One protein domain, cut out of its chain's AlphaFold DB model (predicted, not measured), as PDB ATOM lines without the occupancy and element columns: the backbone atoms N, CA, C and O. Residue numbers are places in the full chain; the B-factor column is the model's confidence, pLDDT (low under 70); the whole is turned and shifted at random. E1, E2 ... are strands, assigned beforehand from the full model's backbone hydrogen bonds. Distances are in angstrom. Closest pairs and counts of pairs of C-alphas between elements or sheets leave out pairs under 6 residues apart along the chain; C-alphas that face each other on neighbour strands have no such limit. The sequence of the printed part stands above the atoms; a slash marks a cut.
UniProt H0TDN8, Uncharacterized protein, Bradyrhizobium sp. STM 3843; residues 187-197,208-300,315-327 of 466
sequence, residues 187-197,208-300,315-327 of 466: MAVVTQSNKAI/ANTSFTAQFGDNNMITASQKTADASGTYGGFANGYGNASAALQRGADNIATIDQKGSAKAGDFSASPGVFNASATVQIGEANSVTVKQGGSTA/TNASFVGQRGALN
ATOM      1  N   MET A 187    -111.205  75.394 -49.561       86.06
ATOM      2  CA  MET A 187    -111.542  74.601 -50.744       86.06
ATOM      3  C   MET A 187    -110.768  73.277 -50.805       86.06
ATOM      4  O   MET A 187    -109.538  73.268 -50.850       86.06
ATOM      5  N   ALA A 188    -111.495  72.160 -50.890       85.44
ATOM      6  CA  ALA A 188    -110.937  70.826 -51.098       85.44
ATOM      7  C   ALA A 188    -111.458  70.250 -52.418       85.44
ATOM      8  O   ALA A 188    -112.665  70.083 -52.601       85.44
ATOM      9  N   VAL A 189    -110.548  69.924 -53.331       87.62
ATOM     10  CA  VAL A 189    -110.852  69.316 -54.629       87.62
ATOM     11  C   VAL A 189    -110.164  67.961 -54.708       87.62
ATOM     12  O   VAL A 189    -108.937  67.879 -54.714       87.62
ATOM     13  N   VAL A 190    -110.943  66.886 -54.802       84.44
ATOM     14  CA  VAL A 190    -110.432  65.519 -54.935       84.44
ATOM     15  C   VAL A 190    -110.978  64.891 -56.211       84.44
ATOM     16  O   VAL A 190    -112.184  64.697 -56.363       84.44
ATOM     17  N   THR A 191    -110.083  64.550 -57.137       83.00
ATOM     18  CA  THR A 191    -110.419  63.829 -58.372       83.00
ATOM     19  C   THR A 191    -109.688  62.495 -58.406       83.00
ATOM     20  O   THR A 191    -108.460  62.447 -58.375       83.00
ATOM     21  N   GLN A 192    -110.439  61.399 -58.489       76.25
ATOM     22  CA  GLN A 192    -109.889  60.047 -58.546       76.25
ATOM     23  C   GLN A 192    -110.449  59.307 -59.759       76.25
ATOM     24  O   GLN A 192    -111.659  59.280 -59.989       76.25
ATOM     25  N   SER A 193    -109.572  58.695 -60.549       78.56
ATOM     26  CA  SER A 193    -109.972  57.875 -61.691       78.56
ATOM     27  C   SER A 193    -109.204  56.567 -61.679       78.56
ATOM     28  O   SER A 193    -107.972  56.558 -61.640       78.56
ATOM     29  N   ASN A 194    -109.952  55.471 -61.729       71.75
ATOM     30  CA  ASN A 194    -109.414  54.130 -61.850       71.75
ATOM     31  C   ASN A 194    -109.858  53.521 -63.184       71.75
ATOM     32  O   ASN A 194    -111.041  53.540 -63.523       71.75
ATOM     33  N   LYS A 195    -108.911  52.967 -63.939       67.88
ATOM     34  CA  LYS A 195    -109.167  52.184 -65.149       67.88
ATOM     35  C   LYS A 195    -108.471  50.828 -65.035       67.88
ATOM     36  O   LYS A 195    -107.483  50.577 -65.727       67.88
ATOM     37  N   ALA A 196    -108.958  49.990 -64.124       60.38
ATOM     38  CA  ALA A 196    -108.439  48.638 -63.955       60.38
ATOM     39  C   ALA A 196    -108.772  47.738 -65.171       60.38
ATOM     40  O   ALA A 196    -109.686  48.034 -65.937       60.38
ATOM     41  N   ILE A 197    -108.038  46.644 -65.365       55.78
ATOM     42  CA  ILE A 197    -108.253  45.605 -66.379       55.78
ATOM     43  C   ILE A 197    -108.116  44.261 -65.658       55.78
ATOM     44  O   ILE A 197    -107.052  43.929 -65.155       55.78
ATOM     45  N   ALA A 208    -106.231  50.757 -55.784       70.25
ATOM     46  CA  ALA A 208    -107.178  51.663 -55.142       70.25
ATOM     47  C   ALA A 208    -106.604  53.086 -55.040       70.25
ATOM     48  O   ALA A 208    -105.419  53.266 -54.744       70.25
ATOM     49  N   ASN A 209    -107.457  54.095 -55.222       74.94
ATOM     50  CA  ASN A 209    -107.115  55.484 -54.926       74.94
ATOM     51  C   ASN A 209    -107.741  55.870 -53.589       74.94
ATOM     52  O   ASN A 209    -108.957  55.795 -53.423       74.94
ATOM     53  N   THR A 210    -106.917  56.275 -52.628       80.75
ATOM     54  CA  THR A 210    -107.374  56.773 -51.328       80.75
ATOM     55  C   THR A 210    -106.822  58.172 -51.093       80.75
ATOM     56  O   THR A 210    -105.613  58.388 -51.199       80.75
ATOM     57  N   SER A 211    -107.702  59.119 -50.773       84.94
ATOM     58  CA  SER A 211    -107.331  60.499 -50.463       84.94
ATOM     59  C   SER A 211    -108.036  60.984 -49.201       84.94
ATOM     60  O   SER A 211    -109.248  60.827 -49.052       84.94
ATOM     61  N   PHE A 212    -107.273  61.578 -48.290       85.94
ATOM     62  CA  PHE A 212    -107.793  62.289 -47.130       85.94
ATOM     63  C   PHE A 212    -107.323  63.740 -47.165       85.94
ATOM     64  O   PHE A 212    -106.129  64.009 -47.299       85.94
ATOM     65  N   THR A 213    -108.257  64.672 -47.014       86.31
ATOM     66  CA  THR A 213    -107.972  66.106 -46.961       86.31
ATOM     67  C   THR A 213    -108.605  66.707 -45.711       86.31
ATOM     68  O   THR A 213    -109.764  66.435 -45.393       86.31
ATOM     69  N   ALA A 214    -107.835  67.501 -44.973       83.62
ATOM     70  CA  ALA A 214    -108.301  68.209 -43.792       83.62
ATOM     71  C   ALA A 214    -107.788  69.652 -43.796       83.62
ATOM     72  O   ALA A 214    -106.591  69.882 -43.960       83.62
ATOM     73  N   GLN A 215    -108.681  70.622 -43.616       80.75
ATOM     74  CA  GLN A 215    -108.344  72.048 -43.649       80.75
ATOM     75  C   GLN A 215    -108.982  72.766 -42.467       80.75
ATOM     76  O   GLN A 215    -110.183  72.635 -42.245       80.75
ATOM     77  N   PHE A 216    -108.183  73.524 -41.721       83.88
ATOM     78  CA  PHE A 216    -108.645  74.308 -40.579       83.88
ATOM     79  C   PHE A 216    -108.136  75.750 -40.669       83.88
ATOM     80  O   PHE A 216    -106.928  75.966 -40.732       83.88
ATOM     81  N   GLY A 217    -109.035  76.727 -40.607       83.19
ATOM     82  CA  GLY A 217    -108.715  78.151 -40.730       83.19
ATOM     83  C   GLY A 217    -109.346  78.753 -41.979       83.19
ATOM     84  O   GLY A 217    -110.468  78.377 -42.315       83.19
ATOM     85  N   ASP A 218    -108.642  79.661 -42.648       79.50
ATOM     86  CA  ASP A 218    -109.247  80.526 -43.663       79.50
ATOM     87  C   ASP A 218    -108.601  80.353 -45.044       79.50
ATOM     88  O   ASP A 218    -107.381  80.303 -45.169       79.50
ATOM     89  N   ASN A 219    -109.416  80.260 -46.098       83.00
ATOM     90  CA  ASN A 219    -108.977  80.254 -47.504       83.00
ATOM     91  C   ASN A 219    -107.898  79.216 -47.867       83.00
ATOM     92  O   ASN A 219    -107.161  79.376 -48.839       83.00
ATOM     93  N   ASN A 220    -107.789  78.120 -47.117       77.69
ATOM     94  CA  ASN A 220    -106.838  77.077 -47.471       77.69
ATOM     95  C   ASN A 220    -107.335  76.312 -48.707       77.69
ATOM     96  O   ASN A 220    -108.539  76.092 -48.881       77.69
ATOM     97  N   MET A 221    -106.415  75.814 -49.536       85.44
ATOM     98  CA  MET A 221    -106.719  75.021 -50.727       85.44
ATOM     99  C   MET A 221    -105.955  73.690 -50.750       85.44
ATOM    100  O   MET A 221    -104.723  73.673 -50.745       85.44
ATOM    101  N   ILE A 222    -106.676  72.570 -50.870       85.12
ATOM    102  CA  ILE A 222    -106.096  71.251 -51.162       85.12
ATOM    103  C   ILE A 222    -106.668  70.737 -52.478       85.12
ATOM    104  O   ILE A 222    -107.878  70.573 -52.616       85.12
ATOM    105  N   THR A 223    -105.789  70.418 -53.425       87.00
ATOM    106  CA  THR A 223    -106.130  69.699 -54.655       87.00
ATOM    107  C   THR A 223    -105.406  68.358 -54.683       87.00
ATOM    108  O   THR A 223    -104.177  68.314 -54.709       87.00
ATOM    109  N   ALA A 224    -106.159  67.258 -54.715       84.38
ATOM    110  CA  ALA A 224    -105.631  65.907 -54.868       84.38
ATOM    111  C   ALA A 224    -106.176  65.256 -56.147       84.38
ATOM    112  O   ALA A 224    -107.383  65.089 -56.322       84.38
ATOM    113  N   SER A 225    -105.273  64.869 -57.045       85.19
ATOM    114  CA  SER A 225    -105.558  64.153 -58.286       85.19
ATOM    115  C   SER A 225    -104.855  62.802 -58.253       85.19
ATOM    116  O   SER A 225    -103.630  62.734 -58.170       85.19
ATOM    117  N   GLN A 226    -105.620  61.715 -58.330       76.56
ATOM    118  CA  GLN A 226    -105.078  60.357 -58.333       76.56
ATOM    119  C   GLN A 226    -105.604  59.580 -59.537       76.56
ATOM    120  O   GLN A 226    -106.814  59.454 -59.738       76.56
ATOM    121  N   LYS A 227    -104.685  59.050 -60.346       78.50
ATOM    122  CA  LYS A 227    -105.012  58.252 -61.528       78.50
ATOM    123  C   LYS A 227    -104.315  56.899 -61.479       78.50
ATOM    124  O   LYS A 227    -103.083  56.825 -61.461       78.50
ATOM    125  N   THR A 228    -105.106  55.836 -61.542       71.25
ATOM    126  CA  THR A 228    -104.643  54.460 -61.751       71.25
ATOM    127  C   THR A 228    -105.197  53.922 -63.059       71.25
ATOM    128  O   THR A 228    -106.335  54.198 -63.439       71.25
ATOM    129  N   ALA A 229    -104.363  53.197 -63.794       66.25
ATOM    130  CA  ALA A 229    -104.774  52.506 -65.004       66.25
ATOM    131  C   ALA A 229    -103.915  51.257 -65.180       66.25
ATOM    132  O   ALA A 229    -102.689  51.343 -65.091       66.25
ATOM    133  N   ASP A 230    -104.561  50.133 -65.454       63.97
ATOM    134  CA  ASP A 230    -103.883  48.897 -65.825       63.97
ATOM    135  C   ASP A 230    -103.572  48.915 -67.331       63.97
ATOM    136  O   ASP A 230    -104.129  49.711 -68.098       63.97
ATOM    137  N   ALA A 231    -102.678  48.033 -67.773       59.75
ATOM    138  CA  ALA A 231    -102.307  47.889 -69.174       59.75
ATOM    139  C   ALA A 231    -102.316  46.417 -69.611       59.75
ATOM    140  O   ALA A 231    -101.842  45.541 -68.888       59.75
ATOM    141  N   SER A 232    -102.807  46.157 -70.827       55.50
ATOM    142  CA  SER A 232    -102.687  44.861 -71.508       55.50
ATOM    143  C   SER A 232    -101.729  44.971 -72.697       55.50
ATOM    144  O   SER A 232    -101.860  45.894 -73.502       55.50
ATOM    145  N   GLY A 233    -100.788  44.039 -72.824       54.44
ATOM    146  CA  GLY A 233     -99.901  43.897 -73.980       54.44
ATOM    147  C   GLY A 233    -100.548  43.139 -75.146       54.44
ATOM    148  O   GLY A 233    -101.526  42.412 -74.965       54.44
ATOM    149  N   THR A 234     -99.963  43.284 -76.338       47.38
ATOM    150  CA  THR A 234    -100.458  42.758 -77.628       47.38
ATOM    151  C   THR A 234    -100.608  41.225 -77.655       47.38
ATOM    152  O   THR A 234    -101.476  40.707 -78.352       47.38
ATOM    153  N   TYR A 235     -99.828  40.496 -76.842       51.22
ATOM    154  CA  TYR A 235     -99.835  39.023 -76.758       51.22
ATOM    155  C   TYR A 235    -100.289  38.467 -75.390       51.22
ATOM    156  O   TYR A 235     -99.853  37.396 -74.977       51.22
ATOM    157  N   GLY A 236    -101.162  39.176 -74.665       47.91
ATOM    158  CA  GLY A 236    -101.796  38.650 -73.441       47.91
ATOM    159  C   GLY A 236    -101.029  38.873 -72.130       47.91
ATOM    160  O   GLY A 236    -101.385  38.285 -71.111       47.91
ATOM    161  N   GLY A 237    -100.004  39.731 -72.119       49.53
ATOM    162  CA  GLY A 237     -99.365  40.189 -70.878       49.53
ATOM    163  C   GLY A 237    -100.234  41.222 -70.149       49.53
ATOM    164  O   GLY A 237    -100.669  42.189 -70.766       49.53
ATOM    165  N   PHE A 238    -100.469  41.048 -68.849       56.25
ATOM    166  CA  PHE A 238    -101.230  41.988 -68.012       56.25
ATOM    167  C   PHE A 238    -100.294  42.701 -67.033       56.25
ATOM    168  O   PHE A 238     -99.441  42.054 -66.427       56.25
ATOM    169  N   ALA A 239    -100.459  44.013 -66.857       56.44
ATOM    170  CA  ALA A 239     -99.775  44.772 -65.816       56.44
ATOM    171  C   ALA A 239    -100.731  45.699 -65.073       56.44
ATOM    172  O   ALA A 239    -101.522  46.423 -65.679       56.44
ATOM    173  N   ASN A 240    -100.597  45.706 -63.751       57.97
ATOM    174  CA  ASN A 240    -101.473  46.455 -62.862       57.97
ATOM    175  C   ASN A 240    -100.927  47.864 -62.656       57.97
ATOM    176  O   ASN A 240     -99.731  48.046 -62.419       57.97
ATOM    177  N   GLY A 241    -101.796  48.863 -62.705       52.66
ATOM    178  CA  GLY A 241    -101.544  50.165 -62.128       52.66
ATOM    179  C   GLY A 241    -101.711  50.069 -60.618       52.66
ATOM    180  O   GLY A 241    -102.825  49.890 -60.130       52.66
ATOM    181  N   TYR A 242    -100.616  50.133 -59.862       67.69
ATOM    182  CA  TYR A 242    -100.674  50.122 -58.398       67.69
ATOM    183  C   TYR A 242    -101.386  51.366 -57.840       67.69
ATOM    184  O   TYR A 242    -101.511  52.388 -58.510       67.69
ATOM    185  N   GLY A 243    -101.898  51.251 -56.609       67.06
ATOM    186  CA  GLY A 243    -102.741  52.264 -55.965       67.06
ATOM    187  C   GLY A 243    -102.032  53.581 -55.648       67.06
ATOM    188  O   GLY A 243    -100.806  53.649 -55.579       67.06
ATOM    189  N   ASN A 244    -102.823  54.626 -55.401       75.88
ATOM    190  CA  ASN A 244    -102.331  55.914 -54.921       75.88
ATOM    191  C   ASN A 244    -102.949  56.235 -53.554       75.88
ATOM    192  O   ASN A 244    -104.168  56.170 -53.382       75.88
ATOM    193  N   ALA A 245    -102.120  56.634 -52.596       81.88
ATOM    194  CA  ALA A 245    -102.527  57.102 -51.279       81.88
ATOM    195  C   ALA A 245    -102.042  58.542 -51.061       81.88
ATOM    196  O   ALA A 245    -100.859  58.844 -51.240       81.88
ATOM    197  N   SER A 246    -102.950  59.431 -50.660       85.12
ATOM    198  CA  SER A 246    -102.629  60.815 -50.310       85.12
ATOM    199  C   SER A 246    -103.300  61.228 -49.005       85.12
ATOM    200  O   SER A 246    -104.458  60.896 -48.752       85.12
ATOM    201  N   ALA A 247    -102.568  61.973 -48.185       86.25
ATOM    202  CA  ALA A 247    -103.098  62.662 -47.020       86.25
ATOM    203  C   ALA A 247    -102.592  64.106 -47.010       86.25
ATOM    204  O   ALA A 247    -101.397  64.358 -47.167       86.25
ATOM    205  N   ALA A 248    -103.487  65.066 -46.821       86.00
ATOM    206  CA  ALA A 248    -103.126  66.471 -46.732       86.00
ATOM    207  C   ALA A 248    -103.848  67.131 -45.560       86.00
ATOM    208  O   ALA A 248    -105.069  67.033 -45.442       86.00
ATOM    209  N   LEU A 249    -103.082  67.794 -44.697       86.38
ATOM    210  CA  LEU A 249    -103.581  68.561 -43.562       86.38
ATOM    211  C   LEU A 249    -103.055  69.993 -43.645       86.38
ATOM    212  O   LEU A 249    -101.845  70.213 -43.686       86.38
ATOM    213  N   GLN A 250    -103.960  70.963 -43.608       82.50
ATOM    214  CA  GLN A 250    -103.628  72.382 -43.551       82.50
ATOM    215  C   GLN A 250    -104.248  73.023 -42.315       82.50
ATOM    216  O   GLN A 250    -105.416  72.781 -42.001       82.50
ATOM    217  N   ARG A 251    -103.467  73.849 -41.615       82.81
ATOM    218  CA  ARG A 251    -103.954  74.689 -40.521       82.81
ATOM    219  C   ARG A 251    -103.397  76.105 -40.628       82.81
ATOM    220  O   ARG A 251    -102.188  76.282 -40.511       82.81
ATOM    221  N   GLY A 252    -104.274  77.097 -40.724       82.62
ATOM    222  CA  GLY A 252    -103.921  78.516 -40.804       82.62
ATOM    223  C   GLY A 252    -104.628  79.195 -41.971       82.62
ATOM    224  O   GLY A 252    -105.797  78.890 -42.198       82.62
ATOM    225  N   ALA A 253    -103.949  80.096 -42.679       78.25
ATOM    226  CA  ALA A 253    -104.546  80.863 -43.772       78.25
ATOM    227  C   ALA A 253    -103.826  80.653 -45.111       78.25
ATOM    228  O   ALA A 253    -102.607  80.487 -45.139       78.25
ATOM    229  N   ASP A 254    -104.574  80.660 -46.215       83.31
ATOM    230  CA  ASP A 254    -104.055  80.705 -47.594       83.31
ATOM    231  C   ASP A 254    -103.038  79.604 -47.968       83.31
ATOM    232  O   ASP A 254    -102.276  79.738 -48.925       83.31
ATOM    233  N   ASN A 255    -102.990  78.491 -47.230       77.81
ATOM    234  CA  ASN A 255    -102.063  77.404 -47.544       77.81
ATOM    235  C   ASN A 255    -102.545  76.635 -48.780       77.81
ATOM    236  O   ASN A 255    -103.733  76.334 -48.907       77.81
ATOM    237  N   ILE A 256    -101.625  76.229 -49.658       85.00
ATOM    238  CA  ILE A 256    -101.927  75.512 -50.903       85.00
ATOM    239  C   ILE A 256    -101.203  74.164 -50.927       85.00
ATOM    240  O   ILE A 256     -99.980  74.084 -50.825       85.00
ATOM    241  N   ALA A 257    -101.945  73.070 -51.089       85.44
ATOM    242  CA  ALA A 257    -101.400  71.730 -51.292       85.44
ATOM    243  C   ALA A 257    -101.903  71.173 -52.622       85.44
ATOM    244  O   ALA A 257    -103.108  71.024 -52.818       85.44
ATOM    245  N   THR A 258    -100.987  70.819 -53.519       88.19
ATOM    246  CA  THR A 258    -101.296  70.117 -54.767       88.19
ATOM    247  C   THR A 258    -100.616  68.756 -54.770       88.19
ATOM    248  O   THR A 258     -99.392  68.663 -54.710       88.19
ATOM    249  N   ILE A 259    -101.403  67.689 -54.867       85.12
ATOM    250  CA  ILE A 259    -100.923  66.307 -54.923       85.12
ATOM    251  C   ILE A 259    -101.415  65.684 -56.234       85.12
ATOM    252  O   ILE A 259    -102.616  65.512 -56.421       85.12
ATOM    253  N   ASP A 260    -100.502  65.336 -57.143       84.56
ATOM    254  CA  ASP A 260    -100.792  64.625 -58.398       84.56
ATOM    255  C   ASP A 260    -100.051  63.282 -58.416       84.56
ATOM    256  O   ASP A 260     -98.821  63.227 -58.454       84.56
ATOM    257  N   GLN A 261    -100.805  62.185 -58.381       76.31
ATOM    258  CA  GLN A 261    -100.269  60.827 -58.330       76.31
ATOM    259  C   GLN A 261    -100.767  59.996 -59.517       76.31
ATOM    260  O   GLN A 261    -101.971  59.853 -59.744       76.31
ATOM    261  N   LYS A 262     -99.830  59.430 -60.287       77.88
ATOM    262  CA  LYS A 262    -100.099  58.650 -61.506       77.88
ATOM    263  C   LYS A 262     -99.433  57.277 -61.434       77.88
ATOM    264  O   LYS A 262     -98.319  57.090 -61.923       77.88
ATOM    265  N   GLY A 263    -100.149  56.306 -60.881       65.88
ATOM    266  CA  GLY A 263     -99.733  54.903 -60.766       65.88
ATOM    267  C   GLY A 263    -100.116  54.044 -61.975       65.88
ATOM    268  O   GLY A 263    -100.552  52.917 -61.803       65.88
ATOM    269  N   SER A 264    -100.049  54.566 -63.205       69.25
ATOM    270  CA  SER A 264    -100.518  53.836 -64.400       69.25
ATOM    271  C   SER A 264     -99.464  52.875 -64.968       69.25
ATOM    272  O   SER A 264     -98.317  53.269 -65.190       69.25
ATOM    273  N   ALA A 265     -99.870  51.641 -65.261       63.28
ATOM    274  CA  ALA A 265     -99.071  50.676 -66.011       63.28
ATOM    275  C   ALA A 265     -98.894  51.104 -67.479       63.28
ATOM    276  O   ALA A 265     -99.668  51.903 -68.018       63.28
ATOM    277  N   LYS A 266     -97.874  50.555 -68.148       64.69
ATOM    278  CA  LYS A 266     -97.617  50.770 -69.582       64.69
ATOM    279  C   LYS A 266     -97.722  49.470 -70.369       64.69
ATOM    280  O   LYS A 266     -97.140  48.456 -69.987       64.69
ATOM    281  N   ALA A 267     -98.419  49.534 -71.502       56.69
ATOM    282  CA  ALA A 267     -98.473  48.441 -72.465       56.69
ATOM    283  C   ALA A 267     -97.132  48.329 -73.207       56.69
ATOM    284  O   ALA A 267     -96.572  49.343 -73.630       56.69
ATOM    285  N   GLY A 268     -96.632  47.105 -73.360       54.53
ATOM    286  CA  GLY A 268     -95.484  46.764 -74.199       54.53
ATOM    287  C   GLY A 268     -95.829  45.592 -75.117       54.53
ATOM    288  O   GLY A 268     -96.752  44.832 -74.812       54.53
ATOM    289  N   ASP A 269     -95.095  45.444 -76.226       44.81
ATOM    290  CA  ASP A 269     -95.343  44.376 -77.206       44.81
ATOM    291  C   ASP A 269     -95.126  42.977 -76.610       44.81
ATOM    292  O   ASP A 269     -95.915  42.089 -76.894       44.81
ATOM    293  N   PHE A 270     -94.136  42.779 -75.726       47.44
ATOM    294  CA  PHE A 270     -93.789  41.452 -75.176       47.44
ATOM    295  C   PHE A 270     -93.908  41.318 -73.643       47.44
ATOM    296  O   PHE A 270     -93.994  40.202 -73.139       47.44
ATOM    297  N   SER A 271     -93.966  42.421 -72.887       52.88
ATOM    298  CA  SER A 271     -94.294  42.429 -71.452       52.88
ATOM    299  C   SER A 271     -94.888  43.784 -71.050       52.88
ATOM    300  O   SER A 271     -94.365  44.843 -71.398       52.88
ATOM    301  N   ALA A 272     -96.021  43.768 -70.348       56.97
ATOM    302  CA  ALA A 272     -96.601  44.983 -69.789       56.97
ATOM    303  C   ALA A 272     -95.815  45.370 -68.517       56.97
ATOM    304  O   ALA A 272     -95.477  44.506 -67.710       56.97
ATOM    305  N   SER A 273     -95.482  46.653 -68.357       60.81
ATOM    306  CA  SER A 273     -94.758  47.166 -67.182       60.81
ATOM    307  C   SER A 273     -95.758  47.650 -66.127       60.81
ATOM    308  O   SER A 273     -96.576  48.516 -66.471       60.81
ATOM    309  N   PRO A 274     -95.728  47.128 -64.885       63.06
ATOM    310  CA  PRO A 274     -96.549  47.632 -63.784       63.06
ATOM    311  C   PRO A 274     -96.451  49.148 -63.574       63.06
ATOM    312  O   PRO A 274     -95.477  49.802 -63.954       63.06
ATOM    313  N   GLY A 275     -97.503  49.724 -62.990       63.66
ATOM    314  CA  GLY A 275     -97.489  51.099 -62.495       63.66
ATOM    315  C   GLY A 275     -96.585  51.246 -61.270       63.66
ATOM    316  O   GLY A 275     -95.778  50.378 -60.972       63.66
ATOM    317  N   VAL A 276     -96.735  52.340 -60.531       69.38
ATOM    318  CA  VAL A 276     -96.016  52.573 -59.266       69.38
ATOM    319  C   VAL A 276     -97.009  52.866 -58.154       69.38
ATOM    320  O   VAL A 276     -98.013  53.538 -58.395       69.38
ATOM    321  N   PHE A 277     -96.737  52.371 -56.949       75.62
ATOM    322  CA  PHE A 277     -97.487  52.755 -55.762       75.62
ATOM    323  C   PHE A 277     -97.026  54.143 -55.325       75.62
ATOM    324  O   PHE A 277     -95.854  54.341 -55.018       75.62
ATOM    325  N   ASN A 278     -97.925  55.124 -55.300       75.62
ATOM    326  CA  ASN A 278     -97.571  56.476 -54.871       75.62
ATOM    327  C   ASN A 278     -98.218  56.772 -53.521       75.62
ATOM    328  O   ASN A 278     -99.441  56.789 -53.407       75.62
ATOM    329  N   ALA A 279     -97.400  57.053 -52.514       82.31
ATOM    330  CA  ALA A 279     -97.825  57.508 -51.201       82.31
ATOM    331  C   ALA A 279     -97.301  58.922 -50.945       82.31
ATOM    332  O   ALA A 279     -96.100  59.186 -51.054       82.31
ATOM    333  N   SER A 280     -98.198  59.833 -50.575       85.62
ATOM    334  CA  SER A 280     -97.825  61.188 -50.178       85.62
ATOM    335  C   SER A 280     -98.571  61.642 -48.932       85.62
ATOM    336  O   SER A 280     -99.759  61.372 -48.757       85.62
ATOM    337  N   ALA A 281     -97.862  62.352 -48.066       87.81
ATOM    338  CA  ALA A 281     -98.432  63.028 -46.917       87.81
ATOM    339  C   ALA A 281     -97.896  64.457 -46.850       87.81
ATOM    340  O   ALA A 281     -96.690  64.684 -46.956       87.81
ATOM    341  N   THR A 282     -98.792  65.426 -46.682       86.94
ATOM    342  CA  THR A 282     -98.435  66.840 -46.546       86.94
ATOM    343  C   THR A 282     -99.081  67.427 -45.298       86.94
ATOM    344  O   THR A 282    -100.255  67.177 -45.016       86.94
ATOM    345  N   VAL A 283     -98.308  68.189 -44.528       88.75
ATOM    346  CA  VAL A 283     -98.779  68.919 -43.349       88.75
ATOM    347  C   VAL A 283     -98.267  70.348 -43.444       88.75
ATOM    348  O   VAL A 283     -97.058  70.565 -43.435       88.75
ATOM    349  N   GLN A 284     -99.173  71.319 -43.528       83.75
ATOM    350  CA  GLN A 284     -98.834  72.743 -43.581       83.75
ATOM    351  C   GLN A 284     -99.480  73.475 -42.406       83.75
ATOM    352  O   GLN A 284    -100.689  73.371 -42.186       83.75
ATOM    353  N   ILE A 285     -98.676  74.198 -41.629       83.19
ATOM    354  CA  ILE A 285     -99.133  74.989 -40.485       83.19
ATOM    355  C   ILE A 285     -98.622  76.424 -40.625       83.19
ATOM    356  O   ILE A 285     -97.420  76.659 -40.509       83.19
ATOM    357  N   GLY A 286     -99.529  77.388 -40.760       83.06
ATOM    358  CA  GLY A 286     -99.209  78.815 -40.832       83.06
ATOM    359  C   GLY A 286     -99.882  79.492 -42.017       83.06
ATOM    360  O   GLY A 286    -101.053  79.219 -42.269       83.06
ATOM    361  N   GLU A 287     -99.177  80.382 -42.709       79.56
ATOM    362  CA  GLU A 287     -99.778  81.258 -43.723       79.56
ATOM    363  C   GLU A 287     -99.111  81.111 -45.092       79.56
ATOM    364  O   GLU A 287     -97.886  81.108 -45.193       79.56
ATOM    365  N   ALA A 288     -99.914  81.010 -46.151       83.25
ATOM    366  CA  ALA A 288     -99.446  81.039 -47.539       83.25
ATOM    367  C   ALA A 288     -98.317  80.038 -47.868       83.25
ATOM    368  O   ALA A 288     -97.489  80.285 -48.746       83.25
ATOM    369  N   ASN A 289     -98.249  78.903 -47.167       78.19
ATOM    370  CA  ASN A 289     -97.307  77.847 -47.522       78.19
ATOM    371  C   ASN A 289     -97.788  77.119 -48.789       78.19
ATOM    372  O   ASN A 289     -98.988  77.050 -49.065       78.19
ATOM    373  N   SER A 290     -96.851  76.585 -49.569       89.06
ATOM    374  CA  SER A 290     -97.129  75.877 -50.815       89.06
ATOM    375  C   SER A 290     -96.398  74.541 -50.864       89.06
ATOM    376  O   SER A 290     -95.181  74.457 -50.677       89.06
ATOM    377  N   VAL A 291     -97.145  73.475 -51.148       87.06
ATOM    378  CA  VAL A 291     -96.592  72.141 -51.398       87.06
ATOM    379  C   VAL A 291     -97.130  71.608 -52.711       87.06
ATOM    380  O   VAL A 291     -98.342  71.508 -52.897       87.06
ATOM    381  N   THR A 292     -96.227  71.185 -53.588       89.62
ATOM    382  CA  THR A 292     -96.548  70.400 -54.777       89.62
ATOM    383  C   THR A 292     -95.858  69.045 -54.691       89.62
ATOM    384  O   THR A 292     -94.640  68.967 -54.575       89.62
ATOM    385  N   VAL A 293     -96.630  67.960 -54.766       85.62
ATOM    386  CA  VAL A 293     -96.113  66.589 -54.850       85.62
ATOM    387  C   VAL A 293     -96.616  65.954 -56.139       85.62
ATOM    388  O   VAL A 293     -97.815  65.745 -56.308       85.62
ATOM    389  N   LYS A 294     -95.693  65.624 -57.042       86.31
ATOM    390  CA  LYS A 294     -95.947  64.897 -58.288       86.31
ATOM    391  C   LYS A 294     -95.210  63.568 -58.249       86.31
ATOM    392  O   LYS A 294     -93.980  63.531 -58.244       86.31
ATOM    393  N   GLN A 295     -95.957  62.469 -58.237       77.19
ATOM    394  CA  GLN A 295     -95.398  61.116 -58.224       77.19
ATOM    395  C   GLN A 295     -96.022  60.281 -59.342       77.19
ATOM    396  O   GLN A 295     -97.224  60.358 -59.598       77.19
ATOM    397  N   GLY A 296     -95.229  59.465 -60.028       74.81
ATOM    398  CA  GLY A 296     -95.787  58.520 -60.988       74.81
ATOM    399  C   GLY A 296     -94.747  57.836 -61.851       74.81
ATOM    400  O   GLY A 296     -93.551  57.984 -61.639       74.81
ATOM    401  N   GLY A 297     -95.203  57.101 -62.861       69.06
ATOM    402  CA  GLY A 297     -94.339  56.345 -63.768       69.06
ATOM    403  C   GLY A 297     -94.704  54.867 -63.803       69.06
ATOM    404  O   GLY A 297     -95.818  54.492 -63.448       69.06
ATOM    405  N   SER A 298     -93.769  54.047 -64.274       64.06
ATOM    406  CA  SER A 298     -93.943  52.597 -64.407       64.06
ATOM    407  C   SER A 298     -92.619  51.911 -64.086       64.06
ATOM    408  O   SER A 298     -91.559  52.482 -64.365       64.06
ATOM    409  N   THR A 299     -92.673  50.707 -63.533       64.00
ATOM    410  CA  THR A 299     -91.508  49.843 -63.314       64.00
ATOM    411  C   THR A 299     -91.600  48.644 -64.248       64.00
ATOM    412  O   THR A 299     -92.670  48.075 -64.447       64.00
ATOM    413  N   ALA A 300     -90.503  48.261 -64.895       56.28
ATOM    414  CA  ALA A 300     -90.432  46.957 -65.536       56.28
ATOM    415  C   ALA A 300     -90.261  45.923 -64.424       56.28
ATOM    416  O   ALA A 300     -89.261  45.956 -63.711       56.28
ATOM    417  N   THR A 315     -92.508  51.619 -55.184       73.00
ATOM    418  CA  THR A 315     -93.077  52.673 -54.333       73.00
ATOM    419  C   THR A 315     -92.382  54.023 -54.506       73.00
ATOM    420  O   THR A 315     -91.163  54.133 -54.395       73.00
ATOM    421  N   ASN A 316     -93.178  55.075 -54.692       80.81
ATOM    422  CA  ASN A 316     -92.786  56.455 -54.437       80.81
ATOM    423  C   ASN A 316     -93.410  56.938 -53.133       80.81
ATOM    424  O   ASN A 316     -94.635  56.964 -53.009       80.81
ATOM    425  N   ALA A 317     -92.583  57.353 -52.179       84.06
ATOM    426  CA  ALA A 317     -93.023  57.889 -50.898       84.06
ATOM    427  C   ALA A 317     -92.547  59.336 -50.727       84.06
ATOM    428  O   ALA A 317     -91.377  59.650 -50.946       84.06
ATOM    429  N   SER A 318     -93.455  60.218 -50.318       87.69
ATOM    430  CA  SER A 318     -93.171  61.634 -50.095       87.69
ATOM    431  C   SER A 318     -93.830  62.115 -48.808       87.69
ATOM    432  O   SER A 318     -95.046  62.000 -48.652       87.69
ATOM    433  N   PHE A 319     -93.046  62.699 -47.908       90.38
ATOM    434  CA  PHE A 319     -93.560  63.459 -46.772       90.38
ATOM    435  C   PHE A 319     -93.096  64.912 -46.868       90.38
ATOM    436  O   PHE A 319     -91.914  65.174 -47.083       90.38
ATOM    437  N   VAL A 320     -94.011  65.865 -46.692       88.94
ATOM    438  CA  VAL A 320     -93.672  67.292 -46.612       88.94
ATOM    439  C   VAL A 320     -94.339  67.911 -45.389       88.94
ATOM    440  O   VAL A 320     -95.564  67.948 -45.298       88.94
ATOM    441  N   GLY A 321     -93.531  68.410 -44.456       88.44
ATOM    442  CA  GLY A 321     -93.977  69.167 -43.291       88.44
ATOM    443  C   GLY A 321     -93.486  70.610 -43.359       88.44
ATOM    444  O   GLY A 321     -92.280  70.847 -43.355       88.44
ATOM    445  N   GLN A 322     -94.400  71.574 -43.383       85.06
ATOM    446  CA  GLN A 322     -94.082  73.002 -43.377       85.06
ATOM    447  C   GLN A 322     -94.705  73.686 -42.162       85.06
ATOM    448  O   GLN A 322     -95.880  73.479 -41.844       85.06
ATOM    449  N   ARG A 323     -93.918  74.525 -41.485       88.94
ATOM    450  CA  ARG A 323     -94.400  75.413 -40.426       88.94
ATOM    451  C   ARG A 323     -93.871  76.830 -40.621       88.94
ATOM    452  O   ARG A 323     -92.663  77.034 -40.604       88.94
ATOM    453  N   GLY A 324     -94.761  77.812 -40.660       87.00
ATOM    454  CA  GLY A 324     -94.406  79.225 -40.788       87.00
ATOM    455  C   GLY A 324     -95.119  79.865 -41.968       87.00
ATOM    456  O   GLY A 324     -96.288  79.551 -42.187       87.00
ATOM    457  N   ALA A 325     -94.450  80.760 -42.688       84.62
ATOM    458  CA  ALA A 325     -95.073  81.505 -43.776       84.62
ATOM    459  C   ALA A 325     -94.298  81.395 -45.091       84.62
ATOM    460  O   ALA A 325     -93.069  81.351 -45.078       84.62
ATOM    461  N   LEU A 326     -95.020  81.367 -46.213       87.44
ATOM    462  CA  LEU A 326     -94.462  81.393 -47.576       87.44
ATOM    463  C   LEU A 326     -93.453  80.279 -47.900       87.44
ATOM    464  O   LEU A 326     -92.722  80.374 -48.878       87.44
ATOM    465  N   ASN A 327     -93.399  79.197 -47.118       86.44
ATOM    466  CA  ASN A 327     -92.494  78.095 -47.436       86.44
ATOM    467  C   ASN A 327     -93.010  77.341 -48.668       86.44
ATOM    468  O   ASN A 327     -94.197  77.032 -48.756       86.44
TER     469      ASN A 327
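AT A GLANCE: This is residues 187 to 197, 208 to 300 and 315 to 327 of the 466 residues of an uncharacterized protein of Bradyrhizobium sp. STM 3843 (UniProt H0TDN8). The chain is wound in flattened, stacked turns that build a sandwich, two flat sheets face to face, E1 E3 E5 E7 and E2 E4 E6 E8, with their strands nearly in line. Tight links join the sheets at one end, while the loops of residues 230 to 243 and 263 to 276 run out beyond the strands at the other and add to the length. The printed part has 117 residues, with eight named strands, E1 to E8 in chain order, and no named helix; its class is all strand, and each sheet is parallel throughout. It is only just loose, close to compact, with a radius of gyration of the C-alphas of 16.3 A and spans of 54 by 19 by 14 A.

HOW THE PARTS SIT: E1, residues 187 to 195, is an edge strand and the parallel neighbour of E3, residues 221 to 229, with N 189 and O 222 2.8 A apart. E5, residues 256 to 262, follows with N 223 and O 257 at 2.8 A, then edge strand E7, residues 290 to 296, with N 258 and O 291 at 2.8 A. The other sheet runs E2, residues 209 to 218, E4, residues 244 to 253, E6, residues 277 to 287, and E8, residues 315 to 325; N 210 and O 244 are 2.9 A apart, N 245 and O 278 2.8 A, N 279 and O 316 2.8 A. The sheets' best planes are 5 degrees apart; the closest C-alphas of E2 and E3, Asn 209 and Gln 226, are 6.3 A apart. E1 and E8 are apart.

IN THESE COORDINATES: E1 begins at C-alpha 187 (-111.542, 74.601, -50.744). E6 is 31.0 A long and E8 30.8 A; E8 ends at C-alpha 325 (-95.073, 81.505, -43.776).

THE WHOLE: The C-alphas of Tyr 235 and Gly 324 are farthest apart, 54.2 A. Residues 198 to 207 and 301 to 314 are not printed, with C-alpha gaps of 12.8 A and 12.9 A. E3 to E4 and E5 to E6 are long links. The pLDDT is under 70 at residues 195 to 197, 229 to 243, 263 to 276 and 297 to 300.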